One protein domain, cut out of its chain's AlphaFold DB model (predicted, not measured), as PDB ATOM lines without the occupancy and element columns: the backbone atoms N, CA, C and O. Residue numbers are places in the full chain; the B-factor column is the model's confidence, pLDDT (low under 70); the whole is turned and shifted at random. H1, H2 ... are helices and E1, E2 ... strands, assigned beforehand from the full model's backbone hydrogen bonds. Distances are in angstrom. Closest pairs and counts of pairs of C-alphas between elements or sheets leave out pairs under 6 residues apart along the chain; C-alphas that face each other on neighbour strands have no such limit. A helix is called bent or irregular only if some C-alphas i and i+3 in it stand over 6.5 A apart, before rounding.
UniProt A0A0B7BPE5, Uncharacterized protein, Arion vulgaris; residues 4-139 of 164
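What this domain is: This is residues 4 to 139 of the 164 residues of an uncharacterized protein of Arion vulgaris (UniProt A0A0B7BPE5). Two long helices, H1 and H3, run side by side in opposite directions, and the shorter H6 packs on H1 to complete a three-helix bundle. H2 turns the corner between H1 and H3 at one end, residues 38 to 43 stick out there, H5 crosses H6, H4 folds back on H3, and a small hairpin, E2 and E3, has E2 beside H3. The printed part has 136 residues, mostly helix, with six named helices and three named strands in the order H1 H2 H3 H4 E1 E2 E3 H5 H6; the sheet E2 - E3 is antiparallel. It is compact, with a radius of gyration of the C-alphas of 15.8 A, and only just elongated, spanning 58 by 29 by 26 A.

How they stand to each other: H1, residues 4 to 26, touches residues 55 to 67 of H3, residues 45 to 70, at a shallow tilt of 25 degrees, opposite ways; the closest C-alphas, of Ala 17 and Ile 59, are 5.3 A apart. Residues 16 to 24 of H1 touch residues 122 to 127 of H6, residues 117 to 128, at a shallow tilt of 20 degrees, opposite ways, closest at the C-alphas of Ile 20 and Ala 126, 5.3 A. H3 and H6 are close but not clearly touching, closest at the C-alphas of Thr 62 and Val 127, 6.5 A. H2, residues 28 to 38, touches H1 only at the corner, closest at the C-alphas of Ile 24 and Leu 30, 5.3 A. H2 and H3 form a helical hairpin, closest at the C-alphas of Glu 37 and Asn 45, 6.4 A. H4, residues 72 to 77, forms another with H3, closest at the C-alphas of Cys 68 and Glu 75, 5.5 A. E1, residues 78 to 80, pairs with no named strand. E2, residues 85 to 87, and E3, residues 93 to 95, form a hairpin, with N 86 and O 94 at 2.8 A, within hydrogen-bond range. H5, residues 102 to 112, touches H6 at a steep tilt of 48 degrees, closest at the C-alphas of Gln 106 and Ala 120, 5.1 A. Every O i to N i+4 pair is within hydrogen-bond range in H1 and H6, against 4 of 7 in H2, 21 of 22 in H3, 6 of 7 in H5 and 0 of 2 in H4, where 2 of 3 O i to N i+3 pairs are.

Where its parts are: H1 begins at C-alpha 4 (39.796, -1.850, -54.474) and is 32.6 A long; H3 is 38.3 A long, and H6, 16.2 A long, ends at C-alpha 128 (17.883, 3.326, -45.853). H2 and H4 are irregular: C-alphas 34 and 37 are 7.4 A apart, and C-alphas 73 and 76 are 7.3 A apart.

The domain as a whole: The C-alphas farthest apart, of Ile 41 and Asp 139, are 57.8 A apart, while those of Ser 4 and Asp 139 are 5.5 A apart. The printed part has no cut and no long link. Its mean pLDDT is 87.7; residues 36 to 49 are under 70.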
ATOM      1  N   SER A   4      39.988  -2.999 -55.365       93.88
ATOM      2  CA  SER A   4      39.796  -1.850 -54.474       93.88
ATOM      3  C   SER A   4      38.341  -1.375 -54.436       93.88
ATOM      4  O   SER A   4      37.787  -1.179 -53.357       93.88
ATOM      5  N   SER A   5      37.692  -1.248 -55.597       93.06
ATOM      6  CA  SER A   5      36.288  -0.836 -55.700       93.06
ATOM      7  C   SER A   5      35.342  -1.863 -55.082       93.06
ATOM      8  O   SER A   5      34.426  -1.481 -54.355       93.06
ATOM      9  N   LEU A   6      35.581  -3.159 -55.323       93.75
ATOM     10  CA  LEU A   6      34.782  -4.226 -54.718       93.75
ATOM     11  C   LEU A   6      34.951  -4.243 -53.194       93.75
ATOM     12  O   LEU A   6      33.962  -4.277 -52.471       93.75
ATOM     13  N   LEU A   7      36.186  -4.154 -52.691       94.00
ATOM     14  CA  LEU A   7      36.449  -4.103 -51.253       94.00
ATOM     15  C   LEU A   7      35.809  -2.868 -50.606       94.00
ATOM     16  O   LEU A   7      35.187  -2.978 -49.553       94.00
ATOM     17  N   GLN A   8      35.900  -1.705 -51.255       93.88
ATOM     18  CA  GLN A   8      35.256  -0.485 -50.779       93.88
ATOM     19  C   GLN A   8      33.733  -0.638 -50.679       93.88
ATOM     20  O   GLN A   8      33.136  -0.146 -49.718       93.88
ATOM     21  N   LEU A   9      33.107  -1.296 -51.659       94.19
ATOM     22  CA  LEU A   9      31.680  -1.615 -51.641       94.19
ATOM     23  C   LEU A   9      31.342  -2.546 -50.472       94.19
ATOM     24  O   LEU A   9      30.441  -2.233 -49.699       94.19
ATOM     25  N   LEU A  10      32.100  -3.634 -50.299       94.88
ATOM     26  CA  LEU A  10      31.905  -4.596 -49.210       94.88
ATOM     27  C   LEU A  10      32.030  -3.941 -47.826       94.88
ATOM     28  O   LEU A  10      31.201  -4.186 -46.955       94.88
ATOM     29  N   LEU A  11      33.007  -3.049 -47.632       94.62
ATOM     30  CA  LEU A  11      33.163  -2.292 -46.385       94.62
ATOM     31  C   LEU A  11      31.978  -1.349 -46.124       94.62
ATOM     32  O   LEU A  11      31.507  -1.254 -44.992       94.62
ATOM     33  N   LYS A  12      31.464  -0.676 -47.162       94.00
ATOM     34  CA  LYS A  12      30.284   0.200 -47.044       94.00
ATOM     35  C   LYS A  12      29.039  -0.577 -46.620       94.00
ATOM     36  O   LYS A  12      28.334  -0.146 -45.708       94.00
ATOM     37  N   VAL A  13      28.764  -1.716 -47.260       94.69
ATOM     38  CA  VAL A  13      27.579  -2.526 -46.925       94.69
ATOM     39  C   VAL A  13      27.730  -3.238 -45.579       94.69
ATOM     40  O   VAL A  13      26.744  -3.365 -44.859       94.69
ATOM     41  N   ALA A  14      28.950  -3.617 -45.187       94.06
ATOM     42  CA  ALA A  14      29.234  -4.151 -43.856       94.06
ATOM     43  C   ALA A  14      29.003  -3.108 -42.747       94.06
ATOM     44  O   ALA A  14      28.396  -3.431 -41.725       94.06
ATOM     45  N   GLU A  15      29.410  -1.846 -42.939       93.44
ATOM     46  CA  GLU A  15      29.107  -0.799 -41.950       93.44
ATOM     47  C   GLU A  15      27.597  -0.542 -41.866       93.44
ATOM     48  O   GLU A  15      27.052  -0.420 -40.769       93.44
ATOM     49  N   LYS A  16      26.889  -0.551 -43.000       93.69
ATOM     50  CA  LYS A  16      25.424  -0.438 -43.023       93.69
ATOM     51  C   LYS A  16      24.743  -1.580 -42.251       93.69
ATOM     52  O   LYS A  16      23.871  -1.319 -41.424       93.69
ATOM     53  N   ALA A  17      25.183  -2.824 -42.443       94.50
ATOM     54  CA  ALA A  17      24.738  -3.976 -41.652       94.50
ATOM     55  C   ALA A  17      24.997  -3.786 -40.144       94.50
ATOM     56  O   ALA A  17      24.115  -4.009 -39.313       94.50
ATOM     57  N   SER A  18      26.187  -3.296 -39.787       92.88
ATOM     58  CA  SER A  18      26.574  -2.958 -38.411       92.88
ATOM     59  C   SER A  18      25.660  -1.887 -37.796       92.88
ATOM     60  O   SER A  18      25.242  -2.026 -36.644       92.88
ATOM     61  N   VAL A  19      25.275  -0.854 -38.552       93.38
ATOM     62  CA  VAL A  19      24.316   0.174 -38.108       93.38
ATOM     63  C   VAL A  19      22.947  -0.433 -37.798       93.38
ATOM     64  O   VAL A  19      22.397  -0.154 -36.730       93.38
ATOM     65  N   ILE A  20      22.424  -1.304 -38.666       94.88
ATOM     66  CA  ILE A  20      21.147  -2.001 -38.437       94.88
ATOM     67  C   ILE A  20      21.216  -2.829 -37.147       94.88
ATOM     68  O   ILE A  20      20.374  -2.673 -36.261       94.88
ATOM     69  N   ALA A  21      22.262  -3.643 -36.988       93.56
ATOM     70  CA  ALA A  21      22.456  -4.466 -35.795       93.56
ATOM     71  C   ALA A  21      22.563  -3.625 -34.504       93.56
ATOM     72  O   ALA A  21      22.022  -4.006 -33.461       93.56
ATOM     73  N   LYS A  22      23.234  -2.464 -34.559       93.31
ATOM     74  CA  LYS A  22      23.325  -1.514 -33.434       93.31
ATOM     75  C   LYS A  22      21.956  -0.928 -33.084       93.31
ATOM     76  O   LYS A  22      21.615  -0.890 -31.905       93.31
ATOM     77  N   ILE A  23      21.176  -0.495 -34.079       94.81
ATOM     78  CA  ILE A  23      19.836   0.086 -33.886       94.81
ATOM     79  C   ILE A  23      18.902  -0.930 -33.228       94.81
ATOM     80  O   ILE A  23      18.293  -0.619 -32.206       94.81
ATOM     81  N   ILE A  24      18.885  -2.169 -33.723       93.06
ATOM     82  CA  ILE A  24      18.091  -3.269 -33.157       93.06
ATOM     83  C   ILE A  24      18.391  -3.491 -31.664       93.06
ATOM     84  O   ILE A  24      17.487  -3.783 -30.885       93.06
ATOM     85  N   ARG A  25      19.651  -3.325 -31.241       90.88
ATOM     86  CA  ARG A  25      20.087  -3.522 -29.844       90.88
ATOM     87  C   ARG A  25      20.006  -2.267 -28.969       90.88
ATOM     88  O   ARG A  25      20.241  -2.365 -27.765       90.88
ATOM     89  N   LYS A  26      19.730  -1.099 -29.549       93.44
ATOM     90  CA  LYS A  26      19.729   0.195 -28.850       93.44
ATOM     91  C   LYS A  26      18.324   0.763 -28.692       93.44
ATOM     92  O   LYS A  26      18.012   1.315 -27.638       93.44
ATOM     93  N   GLU A  27      17.499   0.654 -29.727       95.31
ATOM     94  CA  GLU A  27      16.171   1.252 -29.738       95.31
ATOM     95  C   GLU A  27      15.198   0.397 -28.941       95.31
ATOM     96  O   GLU A  27      14.956  -0.766 -29.263       95.31
ATOM     97  N   LYS A  28      14.618   0.990 -27.894       91.25
ATOM     98  CA  LYS A  28      13.757   0.278 -26.946       91.25
ATOM     99  C   LYS A  28      12.643  -0.542 -27.623       91.25
ATOM    100  O   LYS A  28      12.517  -1.706 -27.254       91.25
ATOM    101  N   PRO A  29      11.894  -0.024 -28.620       91.31
ATOM    102  CA  PRO A  29      10.846  -0.806 -29.281       91.31
ATOM    103  C   PRO A  29      11.364  -2.077 -29.970       91.31
ATOM    104  O   PRO A  29      10.657  -3.075 -30.009       91.31
ATOM    105  N   LEU A  30      12.595  -2.061 -30.495       92.81
ATOM    106  CA  LEU A  30      13.217  -3.220 -31.149       92.81
ATOM    107  C   LEU A  30      13.857  -4.171 -30.132       92.81
ATOM    108  O   LEU A  30      13.790  -5.388 -30.282       92.81
ATOM    109  N   VAL A  31      14.439  -3.619 -29.067       89.44
ATOM    110  CA  VAL A  31      14.988  -4.395 -27.952       89.44
ATOM    111  C   VAL A  31      13.884  -5.162 -27.229       89.44
ATOM    112  O   VAL A  31      14.084  -6.321 -26.884       89.44
ATOM    113  N   ASP A  32      12.714  -4.556 -27.032       87.19
ATOM    114  CA  ASP A  32      11.579  -5.226 -26.399       87.19
ATOM    115  C   ASP A  32      11.130  -6.443 -27.250       87.19
ATOM    116  O   ASP A  32      10.939  -7.525 -26.695       87.19
ATOM    117  N   LEU A  33      11.133  -6.337 -28.590       87.31
ATOM    118  CA  LEU A  33      10.887  -7.466 -29.511       87.31
ATOM    119  C   LEU A  33      11.945  -8.581 -29.415       87.31
ATOM    120  O   LEU A  33      11.637  -9.745 -29.661       87.31
ATOM    121  N   LEU A  34      13.183  -8.255 -29.021       81.44
ATOM    122  CA  LEU A  34      14.243  -9.232 -28.733       81.44
ATOM    123  C   LEU A  34      14.175  -9.837 -27.319       81.44
ATOM    124  O   LEU A  34      14.913 -10.775 -27.027       81.44
ATOM    125  N   ILE A  35      13.388  -9.280 -26.398       71.44
ATOM    126  CA  ILE A  35      13.375  -9.698 -24.984       71.44
ATOM    127  C   ILE A  35      12.039 -10.335 -24.583       71.44
ATOM    128  O   ILE A  35      11.987 -10.996 -23.544       71.44
ATOM    129  N   GLU A  36      10.990 -10.226 -25.405       61.62
ATOM    130  CA  GLU A  36       9.664 -10.833 -25.177       61.62
ATOM    131  C   GLU A  36       9.680 -12.350 -24.873       61.62
ATOM    132  O   GLU A  36       8.700 -12.879 -24.356       61.62
ATOM    133  N   GLU A  37      10.803 -13.048 -25.062       50.28
ATOM    134  CA  GLU A  37      11.050 -14.402 -24.543       50.28
ATOM    135  C   GLU A  37      10.961 -14.514 -22.999       50.28
ATOM    136  O   GLU A  37      10.639 -15.575 -22.463       50.28
ATOM    137  N   LYS A  38      11.252 -13.445 -22.242       49.88
ATOM    138  CA  LYS A  38      11.547 -13.555 -20.795       49.88
ATOM    139  C   LYS A  38      10.368 -13.327 -19.847       49.88
ATOM    140  O   LYS A  38      10.521 -13.578 -18.650       49.88
ATOM    141  N   SER A  39       9.209 -12.870 -20.319       47.41
ATOM    142  CA  SER A  39       8.102 -12.480 -19.431       47.41
ATOM    143  C   SER A  39       6.732 -12.985 -19.890       47.41
ATOM    144  O   SER A  39       5.918 -12.212 -20.381       47.41
ATOM    145  N   GLY A  40       6.433 -14.263 -19.636       46.62
ATOM    146  CA  GLY A  40       5.044 -14.718 -19.503       46.62
ATOM    147  C   GLY A  40       4.740 -16.107 -20.058       46.62
ATOM    148  O   GLY A  40       5.296 -16.549 -21.052       46.62
ATOM    149  N   ILE A  41       3.789 -16.785 -19.412       48.19
ATOM    150  CA  ILE A  41       3.295 -18.146 -19.708       48.19
ATOM    151  C   ILE A  41       2.461 -18.198 -21.020       48.19
ATOM    152  O   ILE A  41       1.917 -19.238 -21.389       48.19
ATOM    153  N   GLU A  42       2.381 -17.104 -21.784       50.47
ATOM    154  CA  GLU A  42       1.544 -16.993 -22.981       50.47
ATOM    155  C   GLU A  42       2.365 -16.920 -24.286       50.47
ATOM    156  O   GLU A  42       2.843 -15.876 -24.706       50.47
ATOM    157  N   LYS A  43       2.468 -18.075 -24.957       47.84
ATOM    158  CA  LYS A  43       2.342 -18.298 -26.418       47.84
ATOM    159  C   LYS A  43       3.124 -17.482 -27.476       47.84
ATOM    160  O   LYS A  43       2.940 -17.815 -28.644       47.84
ATOM    161  N   ASN A  44       4.025 -16.546 -27.173       52.56
ATOM    162  CA  ASN A  44       4.704 -15.751 -28.221       52.56
ATOM    163  C   ASN A  44       6.112 -16.214 -28.657       52.56
ATOM    164  O   ASN A  44       6.787 -15.491 -29.385       52.56
ATOM    165  N   ASN A  45       6.536 -17.446 -28.339       54.69
ATOM    166  CA  ASN A  45       7.833 -17.986 -28.803       54.69
ATOM    167  C   ASN A  45       8.021 -17.921 -30.328       54.69
ATOM    168  O   ASN A  45       9.140 -17.727 -30.791       54.69
ATOM    169  N   ARG A  46       6.938 -18.066 -31.107       63.84
ATOM    170  CA  ARG A  46       7.001 -17.952 -32.570       63.84
ATOM    171  C   ARG A  46       7.350 -16.526 -33.001       63.84
ATOM    172  O   ARG A  46       8.259 -16.361 -33.791       63.84
ATOM    173  N   PHE A  47       6.705 -15.511 -32.427       65.75
ATOM    174  CA  PHE A  47       6.944 -14.116 -32.808       65.75
ATOM    175  C   PHE A  47       8.362 -13.646 -32.449       65.75
ATOM    176  O   PHE A  47       8.998 -12.940 -33.224       65.75
ATOM    177  N   PHE A  48       8.895 -14.105 -31.313       57.47
ATOM    178  CA  PHE A  48      10.287 -13.858 -30.934       57.47
ATOM    179  C   PHE A  48      11.288 -14.518 -31.902       57.47
ATOM    180  O   PHE A  48      12.217 -13.865 -32.383       57.47
ATOM    181  N   GLN A  49      11.084 -15.802 -32.228       62.12
ATOM    182  CA  GLN A  49      11.891 -16.503 -33.234       62.12
ATOM    183  C   GLN A  49      11.790 -15.819 -34.607       62.12
ATOM    184  O   GLN A  49      12.806 -15.655 -35.285       62.12
ATOM    185  N   ASP A  50      10.597 -15.353 -34.975       77.62
ATOM    186  CA  ASP A  50      10.344 -14.637 -36.223       77.62
ATOM    187  C   ASP A  50      11.057 -13.278 -36.251       77.62
ATOM    188  O   ASP A  50      11.617 -12.924 -37.283       77.62
ATOM    189  N   PHE A  51      11.119 -12.533 -35.138       86.62
ATOM    190  CA  PHE A  51      11.824 -11.244 -35.105       86.62
ATOM    191  C   PHE A  51      13.344 -11.401 -35.209       86.62
ATOM    192  O   PHE A  51      13.991 -10.642 -35.931       86.62
ATOM    193  N   LYS A  52      13.929 -12.401 -34.537       86.38
ATOM    194  CA  LYS A  52      15.358 -12.709 -34.697       86.38
ATOM    195  C   LYS A  52      15.677 -13.084 -36.146       86.38
ATOM    196  O   LYS A  52      16.586 -12.511 -36.734       86.38
ATOM    197  N   THR A  53      14.867 -13.968 -36.729       89.50
ATOM    198  CA  THR A  53      14.985 -14.359 -38.142       89.50
ATOM    199  C   THR A  53      14.818 -13.149 -39.066       89.50
ATOM    200  O   THR A  53      15.574 -12.986 -40.016       89.50
ATOM    201  N   LEU A  54      13.882 -12.243 -38.766       92.19
ATOM    202  CA  LEU A  54      13.688 -10.999 -39.515       92.19
ATOM    203  C   LEU A  54      14.907 -10.076 -39.439       92.19
ATOM    204  O   LEU A  54      15.254  -9.470 -40.448       92.19
ATOM    205  N   ALA A  55      15.558  -9.961 -38.281       92.69
ATOM    206  CA  ALA A  55      16.783  -9.180 -38.140       92.69
ATOM    207  C   ALA A  55      17.912  -9.739 -39.021       92.69
ATOM    208  O   ALA A  55      18.558  -8.976 -39.741       92.69
ATOM    209  N   ASP A  56      18.101 -11.061 -39.001       93.25
ATOM    210  CA  ASP A  56      19.105 -11.747 -39.815       93.25
ATOM    211  C   ASP A  56      18.806 -11.578 -41.320       93.25
ATOM    212  O   ASP A  56      19.684 -11.177 -42.090       93.25
ATOM    213  N   VAL A  57      17.544 -11.766 -41.732       95.12
ATOM    214  CA  VAL A  57      17.098 -11.524 -43.114       95.12
ATOM    215  C   VAL A  57      17.315 -10.075 -43.527       95.12
ATOM    216  O   VAL A  57      17.822  -9.837 -44.616       95.12
ATOM    217  N   LEU A  58      16.953  -9.100 -42.692       95.75
ATOM    218  CA  LEU A  58      17.092  -7.686 -43.036       95.75
ATOM    219  C   LEU A  58      18.547  -7.294 -43.266       95.75
ATOM    220  O   LEU A  58      18.835  -6.550 -44.203       95.75
ATOM    221  N   ILE A  59      19.465  -7.792 -42.440       95.81
ATOM    222  CA  ILE A  59      20.898  -7.551 -42.621       95.81
ATOM    223  C   ILE A  59      21.378  -8.202 -43.922       95.81
ATOM    224  O   ILE A  59      22.006  -7.529 -44.744       95.81
ATOM    225  N   GLN A  60      21.049  -9.479 -44.131       96.31
ATOM    226  CA  GLN A  60      21.444 -10.220 -45.327       96.31
ATOM    227  C   GLN A  60      20.923  -9.552 -46.605       96.31
ATOM    228  O   GLN A  60      21.678  -9.339 -47.556       96.31
ATOM    229  N   ASP A  61      19.643  -9.187 -46.619       96.56
ATOM    230  CA  ASP A  61      18.984  -8.612 -47.783       96.56
ATOM    231  C   ASP A  61      19.412  -7.162 -48.031       96.56
ATOM    232  O   ASP A  61      19.578  -6.759 -49.178       96.56
ATOM    233  N   THR A  62      19.734  -6.400 -46.980       96.69
ATOM    234  CA  THR A  62      20.379  -5.085 -47.130       96.69
ATOM    235  C   THR A  62      21.719  -5.212 -47.842       96.69
ATOM    236  O   THR A  62      21.981  -4.493 -48.807       96.69
ATOM    237  N   VAL A  63      22.579  -6.131 -47.396       96.06
ATOM    238  CA  VAL A  63      23.884  -6.351 -48.033       96.06
ATOM    239  C   VAL A  63      23.696  -6.780 -49.489       96.06
ATOM    240  O   VAL A  63      24.312  -6.192 -50.379       96.06
ATOM    241  N   ARG A  64      22.792  -7.735 -49.748       96.69
ATOM    242  CA  ARG A  64      22.431  -8.180 -51.101       96.69
ATOM    243  C   ARG A  64      21.976  -7.012 -51.979       96.69
ATOM    244  O   ARG A  64      22.560  -6.795 -53.036       96.69
ATOM    245  N   HIS A  65      20.984  -6.241 -51.535       96.50
ATOM    246  CA  HIS A  65      20.387  -5.134 -52.282       96.50
ATOM    247  C   HIS A  65      21.437  -4.106 -52.714       96.50
ATOM    248  O   HIS A  65      21.532  -3.760 -53.893       96.50
ATOM    249  N   TYR A  66      22.262  -3.633 -51.776       96.06
ATOM    250  CA  TYR A  66      23.239  -2.587 -52.077       96.06
ATOM    251  C   TYR A  66      24.433  -3.093 -52.897       96.06
ATOM    252  O   TYR A  66      24.984  -2.315 -53.674       96.06
ATOM    253  N   ILE A  67      24.809  -4.375 -52.794       96.38
ATOM    254  CA  ILE A  67      25.793  -4.963 -53.715       96.38
ATOM    255  C   ILE A  67      25.205  -5.048 -55.127       96.38
ATOM    256  O   ILE A  67      25.834  -4.565 -56.066       96.38
ATOM    257  N   CYS A  68      23.998  -5.600 -55.285       95.69
ATOM    258  CA  CYS A  68      23.351  -5.762 -56.593       95.69
ATOM    259  C   CYS A  68      23.080  -4.430 -57.296       95.69
ATOM    260  O   CYS A  68      23.089  -4.367 -58.521       95.69
ATOM    261  N   LYS A  69      22.857  -3.352 -56.537       94.88
ATOM    262  CA  LYS A  69      22.678  -2.011 -57.099       94.88
ATOM    263  C   LYS A  69      23.928  -1.502 -57.826       94.88
ATOM    264  O   LYS A  69      23.803  -0.817 -58.836       94.88
ATOM    265  N   GLU A  70      25.112  -1.838 -57.317       94.88
ATOM    266  CA  GLU A  70      26.399  -1.401 -57.873       94.88
ATOM    267  C   GLU A  70      27.010  -2.438 -58.828       94.88
ATOM    268  O   GLU A  70      27.726  -2.078 -59.763       94.88
ATOM    269  N   VAL A  71      26.732  -3.727 -58.605       95.69
ATOM    270  CA  VAL A  71      27.273  -4.861 -59.369       95.69
ATOM    271  C   VAL A  71      26.151  -5.873 -59.665       95.69
ATOM    272  O   VAL A  71      26.082  -6.930 -59.028       95.69
ATOM    273  N   PRO A  72      25.239  -5.567 -60.609       94.62
ATOM    274  CA  PRO A  72      24.056  -6.390 -60.871       94.62
ATOM    275  C   PRO A  72      24.374  -7.834 -61.277       94.62
ATOM    276  O   PRO A  72      23.607  -8.747 -60.983       94.62
ATOM    277  N   GLU A  73      25.521  -8.079 -61.915       94.31
ATOM    278  CA  GLU A  73      25.930  -9.421 -62.337       94.31
ATOM    279  C   GLU A  73      26.165 -10.405 -61.174       94.31
ATOM    280  O   GLU A  73      26.210 -11.611 -61.409       94.31
ATOM    281  N   LEU A  74      26.290  -9.917 -59.933       94.75
ATOM    282  CA  LEU A  74      26.454 -10.752 -58.739       94.75
ATOM    283  C   LEU A  74      25.132 -11.256 -58.152       94.75
ATOM    284  O   LEU A  74      25.164 -12.100 -57.260       94.75
ATOM    285  N   GLU A  75      23.975 -10.789 -58.626       93.38
ATOM    286  CA  GLU A  75      22.676 -11.085 -58.004       93.38
ATOM    287  C   GLU A  75      22.409 -12.591 -57.841       93.38
ATOM    288  O   GLU A  75      21.974 -13.048 -56.779       93.38
ATOM    289  N   ALA A  76      22.722 -13.383 -58.867       93.75
ATOM    290  CA  ALA A  76      22.544 -14.836 -58.849       93.75
ATOM    291  C   ALA A  76      23.599 -15.582 -58.004       93.75
ATOM    292  O   ALA A  76      23.432 -16.773 -57.726       93.75
ATOM    293  N   SER A  77      24.657 -14.886 -57.588       95.75
ATOM    294  CA  SER A  77      25.836 -15.438 -56.910       95.75
ATOM    295  C   SER A  77      26.036 -14.873 -55.500       95.75
ATOM    296  O   SER A  77      27.115 -15.014 -54.922       95.75
ATOM    297  N   ILE A  78      25.008 -14.237 -54.930       95.81
ATOM    298  CA  ILE A  78      24.961 -13.850 -53.516       95.81
ATOM    299  C   ILE A  78      24.124 -14.877 -52.756       95.81
ATOM    300  O   ILE A  78      22.936 -15.067 -53.036       95.81
ATOM    301  N   TYR A  79      24.755 -15.506 -51.775       94.94
ATOM    302  CA  TYR A  79      24.204 -16.553 -50.926       94.94
ATOM    303  C   TYR A  79      24.245 -16.114 -49.464       94.94
ATOM    304  O   TYR A  79      25.068 -15.285 -49.075       94.94
ATOM    305  N   GLY A  80      23.378 -16.692 -48.645       92.50
ATOM    306  CA  GLY A  80      23.384 -16.474 -47.206       92.50
ATOM    307  C   GLY A  80      22.605 -17.558 -46.477       92.50
ATOM    308  O   GLY A  80      22.044 -18.457 -47.109       92.50
ATOM    309  N   GLU A  81      22.627 -17.498 -45.151       89.56
ATOM    310  CA  GLU A  81      22.023 -18.513 -44.285       89.56
ATOM    311  C   GLU A  81      20.493 -18.472 -44.297       89.56
ATOM    312  O   GLU A  81      19.841 -19.511 -44.179       89.56
ATOM    313  N   GLU A  82      19.920 -17.275 -44.443       91.12
ATOM    314  CA  GLU A  82      18.505 -17.049 -44.176       91.12
ATOM    315  C   GLU A  82      17.629 -17.033 -45.426       91.12
ATOM    316  O   GLU A  82      18.001 -16.516 -46.484       91.12
ATOM    317  N   SER A  83      16.408 -17.550 -45.273       91.44
ATOM    318  CA  SER A  83      15.347 -17.382 -46.265       91.44
ATOM    319  C   SER A  83      14.596 -16.088 -45.997       91.44
ATOM    320  O   SER A  83      14.088 -15.872 -44.903       91.44
ATOM    321  N   ASN A  84      14.425 -15.260 -47.021       91.69
ATOM    322  CA  ASN A  84      13.671 -14.015 -46.912       91.69
ATOM    323  C   ASN A  84      12.139 -14.199 -46.951       91.69
ATOM    324  O   ASN A  84      11.396 -13.233 -47.115       91.69
ATOM    325  N   LYS A  85      11.644 -15.433 -46.826       92.31
ATOM    326  CA  LYS A  85      10.221 -15.760 -46.922       92.31
ATOM    327  C   LYS A  85       9.616 -15.972 -45.536       92.31
ATOM    328  O   LYS A  85       9.937 -16.935 -44.849       92.31
ATOM    329  N   PHE A  86       8.653 -15.131 -45.186       88.06
ATOM    330  CA  PHE A  86       7.895 -15.183 -43.939       88.06
ATOM    331  C   PHE A  86       6.446 -15.596 -44.200       88.06
ATOM    332  O   PHE A  86       5.944 -15.527 -45.325       88.06
ATOM    333  N   THR A  87       5.762 -16.043 -43.148       83.25
ATOM    334  CA  THR A  87       4.310 -16.259 -43.153       83.25
ATOM    335  C   THR A  87       3.699 -15.393 -42.062       83.25
ATOM    336  O   THR A  87       4.070 -15.534 -40.900       83.25
ATOM    337  N   ASN A  88       2.792 -14.486 -42.422       75.50
ATOM    338  CA  ASN A  88       2.165 -13.583 -41.458       75.50
ATOM    339  C   ASN A  88       1.073 -14.296 -40.628       75.50
ATOM    340  O   ASN A  88       0.731 -15.459 -40.859       75.50
ATOM    341  N   VAL A  89       0.481 -13.585 -39.663       73.75
ATOM    342  CA  VAL A  89      -0.550 -14.139 -38.759       73.75
ATOM    343  C   VAL A  89      -1.842 -14.578 -39.454       73.75
ATOM    344  O   VAL A  89      -2.584 -15.375 -38.881       73.75
ATOM    345  N   VAL A  90      -2.114 -14.098 -40.672       77.00
ATOM    346  CA  VAL A  90      -3.271 -14.526 -41.477       77.00
ATOM    347  C   VAL A  90      -2.933 -15.667 -42.448       77.00
ATOM    348  O   VAL A  90      -3.810 -16.137 -43.167       77.00
ATOM    349  N   GLY A  91      -1.694 -16.172 -42.420       78.94
ATOM    350  CA  GLY A  91      -1.236 -17.306 -43.226       78.94
ATOM    351  C   GLY A  91      -0.757 -16.936 -44.631       78.94
ATOM    352  O   GLY A  91      -0.485 -17.830 -45.432       78.94
ATOM    353  N   GLU A  92      -0.644 -15.646 -44.946       82.38
ATOM    354  CA  GLU A  92      -0.104 -15.187 -46.223       82.38
ATOM    355  C   GLU A  92       1.419 -15.239 -46.204       82.38
ATOM    356  O   GLU A  92       2.068 -14.896 -45.212       82.38
ATOM    357  N   SER A  93       1.995 -15.648 -47.332       87.88
ATOM    358  CA  SER A  93       3.437 -15.622 -47.501       87.88
ATOM    359  C   SER A  93       3.897 -14.237 -47.934       87.88
ATOM    360  O   SER A  93       3.425 -13.714 -48.941       87.88
ATOM    361  N   VAL A  94       4.853 -13.686 -47.195       90.06
ATOM    362  CA  VAL A  94       5.482 -12.393 -47.466       90.06
ATOM    363  C   VAL A  94       6.948 -12.634 -47.800       90.06
ATOM    364  O   VAL A  94       7.637 -13.346 -47.072       90.06
ATOM    365  N   VAL A  95       7.425 -12.064 -48.902       93.50
ATOM    366  CA  VAL A  95       8.854 -12.030 -49.232       93.50
ATOM    367  C   VAL A  95       9.389 -10.691 -48.746       93.50
ATOM    368  O   VAL A  95       8.896  -9.648 -49.163       93.50
ATOM    369  N   VAL A  96      10.335 -10.726 -47.813       94.06
ATOM    370  CA  VAL A  96      11.001  -9.532 -47.294       94.06
ATOM    371  C   VAL A  96      12.111  -9.151 -48.258       94.06
ATOM    372  O   VAL A  96      12.993  -9.956 -48.546       94.06
ATOM    373  N   GLU A  97      12.052  -7.923 -48.750       94.88
ATOM    374  CA  GLU A  97      13.056  -7.352 -49.633       94.88
ATOM    375  C   GLU A  97      13.284  -5.876 -49.305       94.88
ATOM    376  O   GLU A  97      12.385  -5.185 -48.808       94.88
ATOM    377  N   ILE A  98      14.480  -5.367 -49.590       96.69
ATOM    378  CA  ILE A  98      14.726  -3.926 -49.510       96.69
ATOM    379  C   ILE A  98      14.148  -3.239 -50.753       96.69
ATOM    380  O   ILE A  98      14.664  -3.371 -51.864       96.69
ATOM    381  N   CYS A  99      13.056  -2.502 -50.551       96.75
ATOM    382  CA  CYS A  99      12.370  -1.720 -51.583       96.75
ATOM    383  C   CYS A  99      13.141  -0.450 -51.998       96.75
ATOM    384  O   CYS A  99      14.167  -0.097 -51.417       96.75
ATOM    385  N   ASN A 100      12.624   0.276 -52.997       94.00
ATOM    386  CA  ASN A 100      13.290   1.462 -53.540       94.00
ATOM    387  C   ASN A 100      13.233   2.669 -52.597       94.00
ATOM    388  O   ASN A 100      14.147   3.496 -52.621       94.00
ATOM    389  N   THR A 101      12.169   2.789 -51.796       96.56
ATOM    390  CA  THR A 101      12.013   3.877 -50.821       96.56
ATOM    391  C   THR A 101      11.864   3.360 -49.393       96.56
ATOM    392  O   THR A 101      11.440   2.224 -49.160       96.56
ATOM    393  N   CYS A 102      12.190   4.222 -48.425       97.31
ATOM    394  CA  CYS A 102      12.025   3.924 -47.004       97.31
ATOM    395  C   CYS A 102      10.559   3.608 -46.671       97.31
ATOM    396  O   CYS A 102      10.275   2.648 -45.959       97.31
ATOM    397  N   GLU A 103       9.619   4.360 -47.247       97.94
ATOM    398  CA  GLU A 103       8.185   4.170 -47.032       97.94
ATOM    399  C   GLU A 103       7.711   2.804 -47.538       97.94
ATOM    400  O   GLU A 103       6.948   2.130 -46.847       97.94
ATOM    401  N   GLU A 104       8.172   2.366 -48.712       98.06
ATOM    402  CA  GLU A 104       7.842   1.043 -49.255       98.06
ATOM    403  C   GLU A 104       8.379  -0.075 -48.353       98.06
ATOM    404  O   GLU A 104       7.628  -0.980 -47.976       98.06
ATOM    405  N   THR A 105       9.643   0.027 -47.921       98.06
ATOM    406  CA  THR A 105      10.245  -0.932 -46.980       98.06
ATOM    407  C   THR A 105       9.502  -0.950 -45.646       98.06
ATOM    408  O   THR A 105       9.214  -2.020 -45.113       98.06
ATOM    409  N   GLN A 106       9.114   0.211 -45.117       97.88
ATOM    410  CA  GLN A 106       8.316   0.300 -43.897       97.88
ATOM    411  C   GLN A 106       6.964  -0.402 -44.059       97.88
ATOM    412  O   GLN A 106       6.565  -1.158 -43.169       97.88
ATOM    413  N   GLN A 107       6.242  -0.158 -45.160       96.94
ATOM    414  CA  GLN A 107       4.945  -0.801 -45.385       96.94
ATOM    415  C   GLN A 107       5.087  -2.320 -45.443       96.94
ATOM    416  O   GLN A 107       4.297  -3.018 -44.807       96.94
ATOM    417  N   LEU A 108       6.120  -2.828 -46.122       95.88
ATOM    418  CA  LEU A 108       6.415  -4.257 -46.162       95.88
ATOM    419  C   LEU A 108       6.691  -4.814 -44.760       95.88
ATOM    420  O   LEU A 108       6.021  -5.752 -44.325       95.88
ATOM    421  N   LEU A 109       7.610  -4.203 -44.009       95.06
ATOM    422  CA  LEU A 109       7.976  -4.662 -42.664       95.06
ATOM    423  C   LEU A 109       6.810  -4.611 -41.683       95.06
ATOM    424  O   LEU A 109       6.670  -5.493 -40.838       95.06
ATOM    425  N   LYS A 110       5.917  -3.633 -41.827       93.06
ATOM    426  CA  LYS A 110       4.701  -3.537 -41.020       93.06
ATOM    427  C   LYS A 110       3.792  -4.759 -41.191       93.06
ATOM    428  O   LYS A 110       3.132  -5.141 -40.226       93.06
ATOM    429  N   THR A 111       3.770  -5.391 -42.369       90.50
ATOM    430  CA  THR A 111       2.999  -6.632 -42.586       90.50
ATOM    431  C   THR A 111       3.587  -7.827 -41.834       90.50
ATOM    432  O   THR A 111       2.834  -8.647 -41.313       90.50
ATOM    433  N   VAL A 112       4.917  -7.897 -41.724       88.88
ATOM    434  CA  VAL A 112       5.633  -8.962 -41.004       88.88
ATOM    435  C   VAL A 112       5.580  -8.735 -39.492       88.88
ATOM    436  O   VAL A 112       5.441  -9.673 -38.716       88.88
ATOM    437  N   LEU A 113       5.605  -7.473 -39.064       89.00
ATOM    438  CA  LEU A 113       5.589  -7.056 -37.661       89.00
ATOM    439  C   LEU A 113       4.171  -6.854 -37.100       89.00
ATOM    440  O   LEU A 113       3.981  -6.073 -36.168       89.00
ATOM    441  N   ASN A 114       3.161  -7.522 -37.666       86.44
ATOM    442  CA  ASN A 114       1.770  -7.495 -37.190       86.44
ATOM    443  C   ASN A 114       1.194  -6.081 -36.987       86.44
ATOM    444  O   ASN A 114       0.459  -5.815 -36.038       86.44
ATOM    445  N   GLY A 115       1.531  -5.150 -37.881       88.06
ATOM    446  CA  GLY A 115       1.057  -3.772 -37.819       88.06
ATOM    447  C   GLY A 115       1.880  -2.841 -36.925       88.06
ATOM    448  O   GLY A 115       1.528  -1.662 -36.840       88.06
ATOM    449  N   ASN A 116       2.967  -3.312 -36.298       90.75
ATOM    450  CA  ASN A 116       3.845  -2.487 -35.466       90.75
ATOM    451  C   ASN A 116       4.575  -1.429 -36.313       90.75
ATOM    452  O   ASN A 116       5.631  -1.664 -36.899       90.75
ATOM    453  N   ASN A 117       3.970  -0.244 -36.382       94.94
ATOM    454  CA  ASN A 117       4.429   0.857 -37.220       94.94
ATOM    455  C   ASN A 117       5.752   1.462 -36.739       94.94
ATOM    456  O   ASN A 117       6.549   1.903 -37.560       94.94
ATOM    457  N   GLU A 118       5.960   1.514 -35.423       96.00
ATOM    458  CA  GLU A 118       7.156   2.101 -34.818       96.00
ATOM    459  C   GLU A 118       8.386   1.239 -35.114       96.00
ATOM    460  O   GLU A 118       9.368   1.741 -35.656       96.00
ATOM    461  N   ALA A 119       8.301  -0.073 -34.871       94.69
ATOM    462  CA  ALA A 119       9.384  -0.999 -35.194       94.69
ATOM    463  C   ALA A 119       9.678  -1.039 -36.703       94.69
ATOM    464  O   ALA A 119      10.840  -0.998 -37.107       94.69
ATOM    465  N   ALA A 120       8.633  -1.055 -37.539       96.19
ATOM    466  CA  ALA A 120       8.789  -1.033 -38.992       96.19
ATOM    467  C   ALA A 120       9.488   0.245 -39.486       96.19
ATOM    468  O   ALA A 120      10.346   0.159 -40.361       96.19
ATOM    469  N   GLN A 121       9.154   1.413 -38.920       97.94
ATOM    470  CA  GLN A 121       9.814   2.676 -39.263       97.94
ATOM    471  C   GLN A 121      11.292   2.648 -38.873       97.94
ATOM    472  O   GLN A 121      12.138   2.935 -39.709       97.94
ATOM    473  N   LEU A 122      11.608   2.259 -37.631       97.69
ATOM    474  CA  LEU A 122      12.988   2.232 -37.136       97.69
ATOM    475  C   LEU A 122      13.889   1.328 -37.987       97.69
ATOM    476  O   LEU A 122      15.030   1.684 -38.280       97.69
ATOM    477  N   LEU A 123      13.378   0.165 -38.400       97.06
ATOM    478  CA  LEU A 123      14.106  -0.757 -39.270       97.06
ATOM    479  C   LEU A 123      14.260  -0.207 -40.691       97.06
ATOM    480  O   LEU A 123      15.353  -0.282 -41.247       97.06
ATOM    481  N   ALA A 124      13.205   0.373 -41.268       97.75
ATOM    482  CA  ALA A 124      13.277   0.976 -42.596       97.75
ATOM    483  C   ALA A 124      14.272   2.149 -42.630       97.75
ATOM    484  O   ALA A 124      15.131   2.199 -43.512       97.75
ATOM    485  N   ASP A 125      14.242   3.024 -41.623       97.31
ATOM    486  CA  ASP A 125      15.193   4.131 -41.482       97.31
ATOM    487  C   ASP A 125      16.631   3.620 -41.354       97.31
ATOM    488  O   ASP A 125      17.543   4.160 -41.980       97.31
ATOM    489  N   ALA A 126      16.848   2.549 -40.581       95.75
ATOM    490  CA  ALA A 126      18.161   1.927 -40.440       95.75
ATOM    491  C   ALA A 126      18.694   1.405 -41.782       95.75
ATOM    492  O   ALA A 126      19.823   1.725 -42.165       95.75
ATOM    493  N   VAL A 127      17.872   0.650 -42.516       96.12
ATOM    494  CA  VAL A 127      18.223   0.074 -43.822       96.12
ATOM    495  C   VAL A 127      18.535   1.161 -44.849       96.12
ATOM    496  O   VAL A 127      19.528   1.055 -45.573       96.12
ATOM    497  N   HIS A 128      17.744   2.235 -44.882       95.94
ATOM    498  CA  HIS A 128      17.883   3.326 -45.853       95.94
ATOM    499  C   HIS A 128      18.840   4.443 -45.414       95.94
ATOM    500  O   HIS A 128      19.120   5.352 -46.194       95.94
ATOM    501  N   SER A 129      19.391   4.380 -44.199       92.50
ATOM    502  CA  SER A 129      20.307   5.402 -43.677       92.50
ATOM    503  C   SER A 129      21.543   5.590 -44.564       92.50
ATOM    504  O   SER A 129      22.119   4.630 -45.069       92.50
ATOM    505  N   ASN A 130      22.014   6.821 -44.754       85.81
ATOM    506  CA  ASN A 130      23.302   7.017 -45.417       85.81
ATOM    507  C   ASN A 130      24.425   6.673 -44.442       85.81
ATOM    508  O   ASN A 130      24.542   7.279 -43.379       85.81
ATOM    509  N   THR A 131      25.246   5.698 -44.814       80.00
ATOM    510  CA  THR A 131      26.397   5.279 -44.021       80.00
ATOM    511  C   THR A 131      27.664   5.715 -44.737       80.00
ATOM    512  O   THR A 131      27.942   5.277 -45.856       80.00
ATOM    513  N   GLU A 132      28.424   6.602 -44.106       75.94
ATOM    514  CA  GLU A 132      29.766   6.928 -44.571       75.94
ATOM    515  C   GLU A 132      30.714   5.809 -44.140       75.94
ATOM    516  O   GLU A 132      30.694   5.361 -42.996       75.94
ATOM    517  N   CYS A 133      31.525   5.315 -45.074       76.19
ATOM    518  CA  CYS A 133      32.577   4.362 -44.748       76.19
ATOM    519  C   CYS A 133      33.849   5.144 -44.434       76.19
ATOM    520  O   CYS A 133      34.385   5.829 -45.305       76.19
ATOM    521  N   GLU A 134      34.336   5.019 -43.202       75.94
ATOM    522  CA  GLU A 134      35.546   5.704 -42.728       75.94
ATOM    523  C   GLU A 134      36.847   5.093 -43.281       75.94
ATOM    524  O   GLU A 134      37.930   5.635 -43.063       75.94
ATOM    525  N   TYR A 135      36.754   3.976 -44.008       81.19
ATOM    526  CA  TYR A 135      37.890   3.210 -44.514       81.19
ATOM    527  C   TYR A 135      37.997   3.355 -46.039       81.19
ATOM    528  O   TYR A 135      37.405   2.554 -46.774       81.19
ATOM    529  N   PRO A 136      38.714   4.380 -46.541       82.12
ATOM    530  CA  PRO A 136      38.986   4.500 -47.963       82.12
ATOM    531  C   PRO A 136      39.964   3.405 -48.404       82.12
ATOM    532  O   PRO A 136      41.011   3.210 -47.791       82.12
ATOM    533  N   VAL A 137      39.638   2.718 -49.496       83.94
ATOM    534  CA  VAL A 137      40.527   1.761 -50.161       83.94
ATOM    535  C   VAL A 137      41.083   2.415 -51.419       83.94
ATOM    536  O   VAL A 137      40.327   2.794 -52.314       83.94
ATOM    537  N   PHE A 138      42.406   2.552 -51.498       80.19
ATOM    538  CA  PHE A 138      43.060   3.211 -52.626       80.19
ATOM    539  C   PHE A 138      43.466   2.211 -53.713       80.19
ATOM    540  O   PHE A 138      44.082   1.181 -53.439       80.19
ATOM    541  N   ASP A 139      43.210   2.557 -54.977       79.31
ATOM    542  CA  ASP A 139      43.592   1.738 -56.140       79.31
ATOM    543  C   ASP A 139      45.099   1.439 -56.200       79.31
ATOM    544  O   ASP A 139      45.508   0.393 -56.705       79.31
TER     545      ASP A 139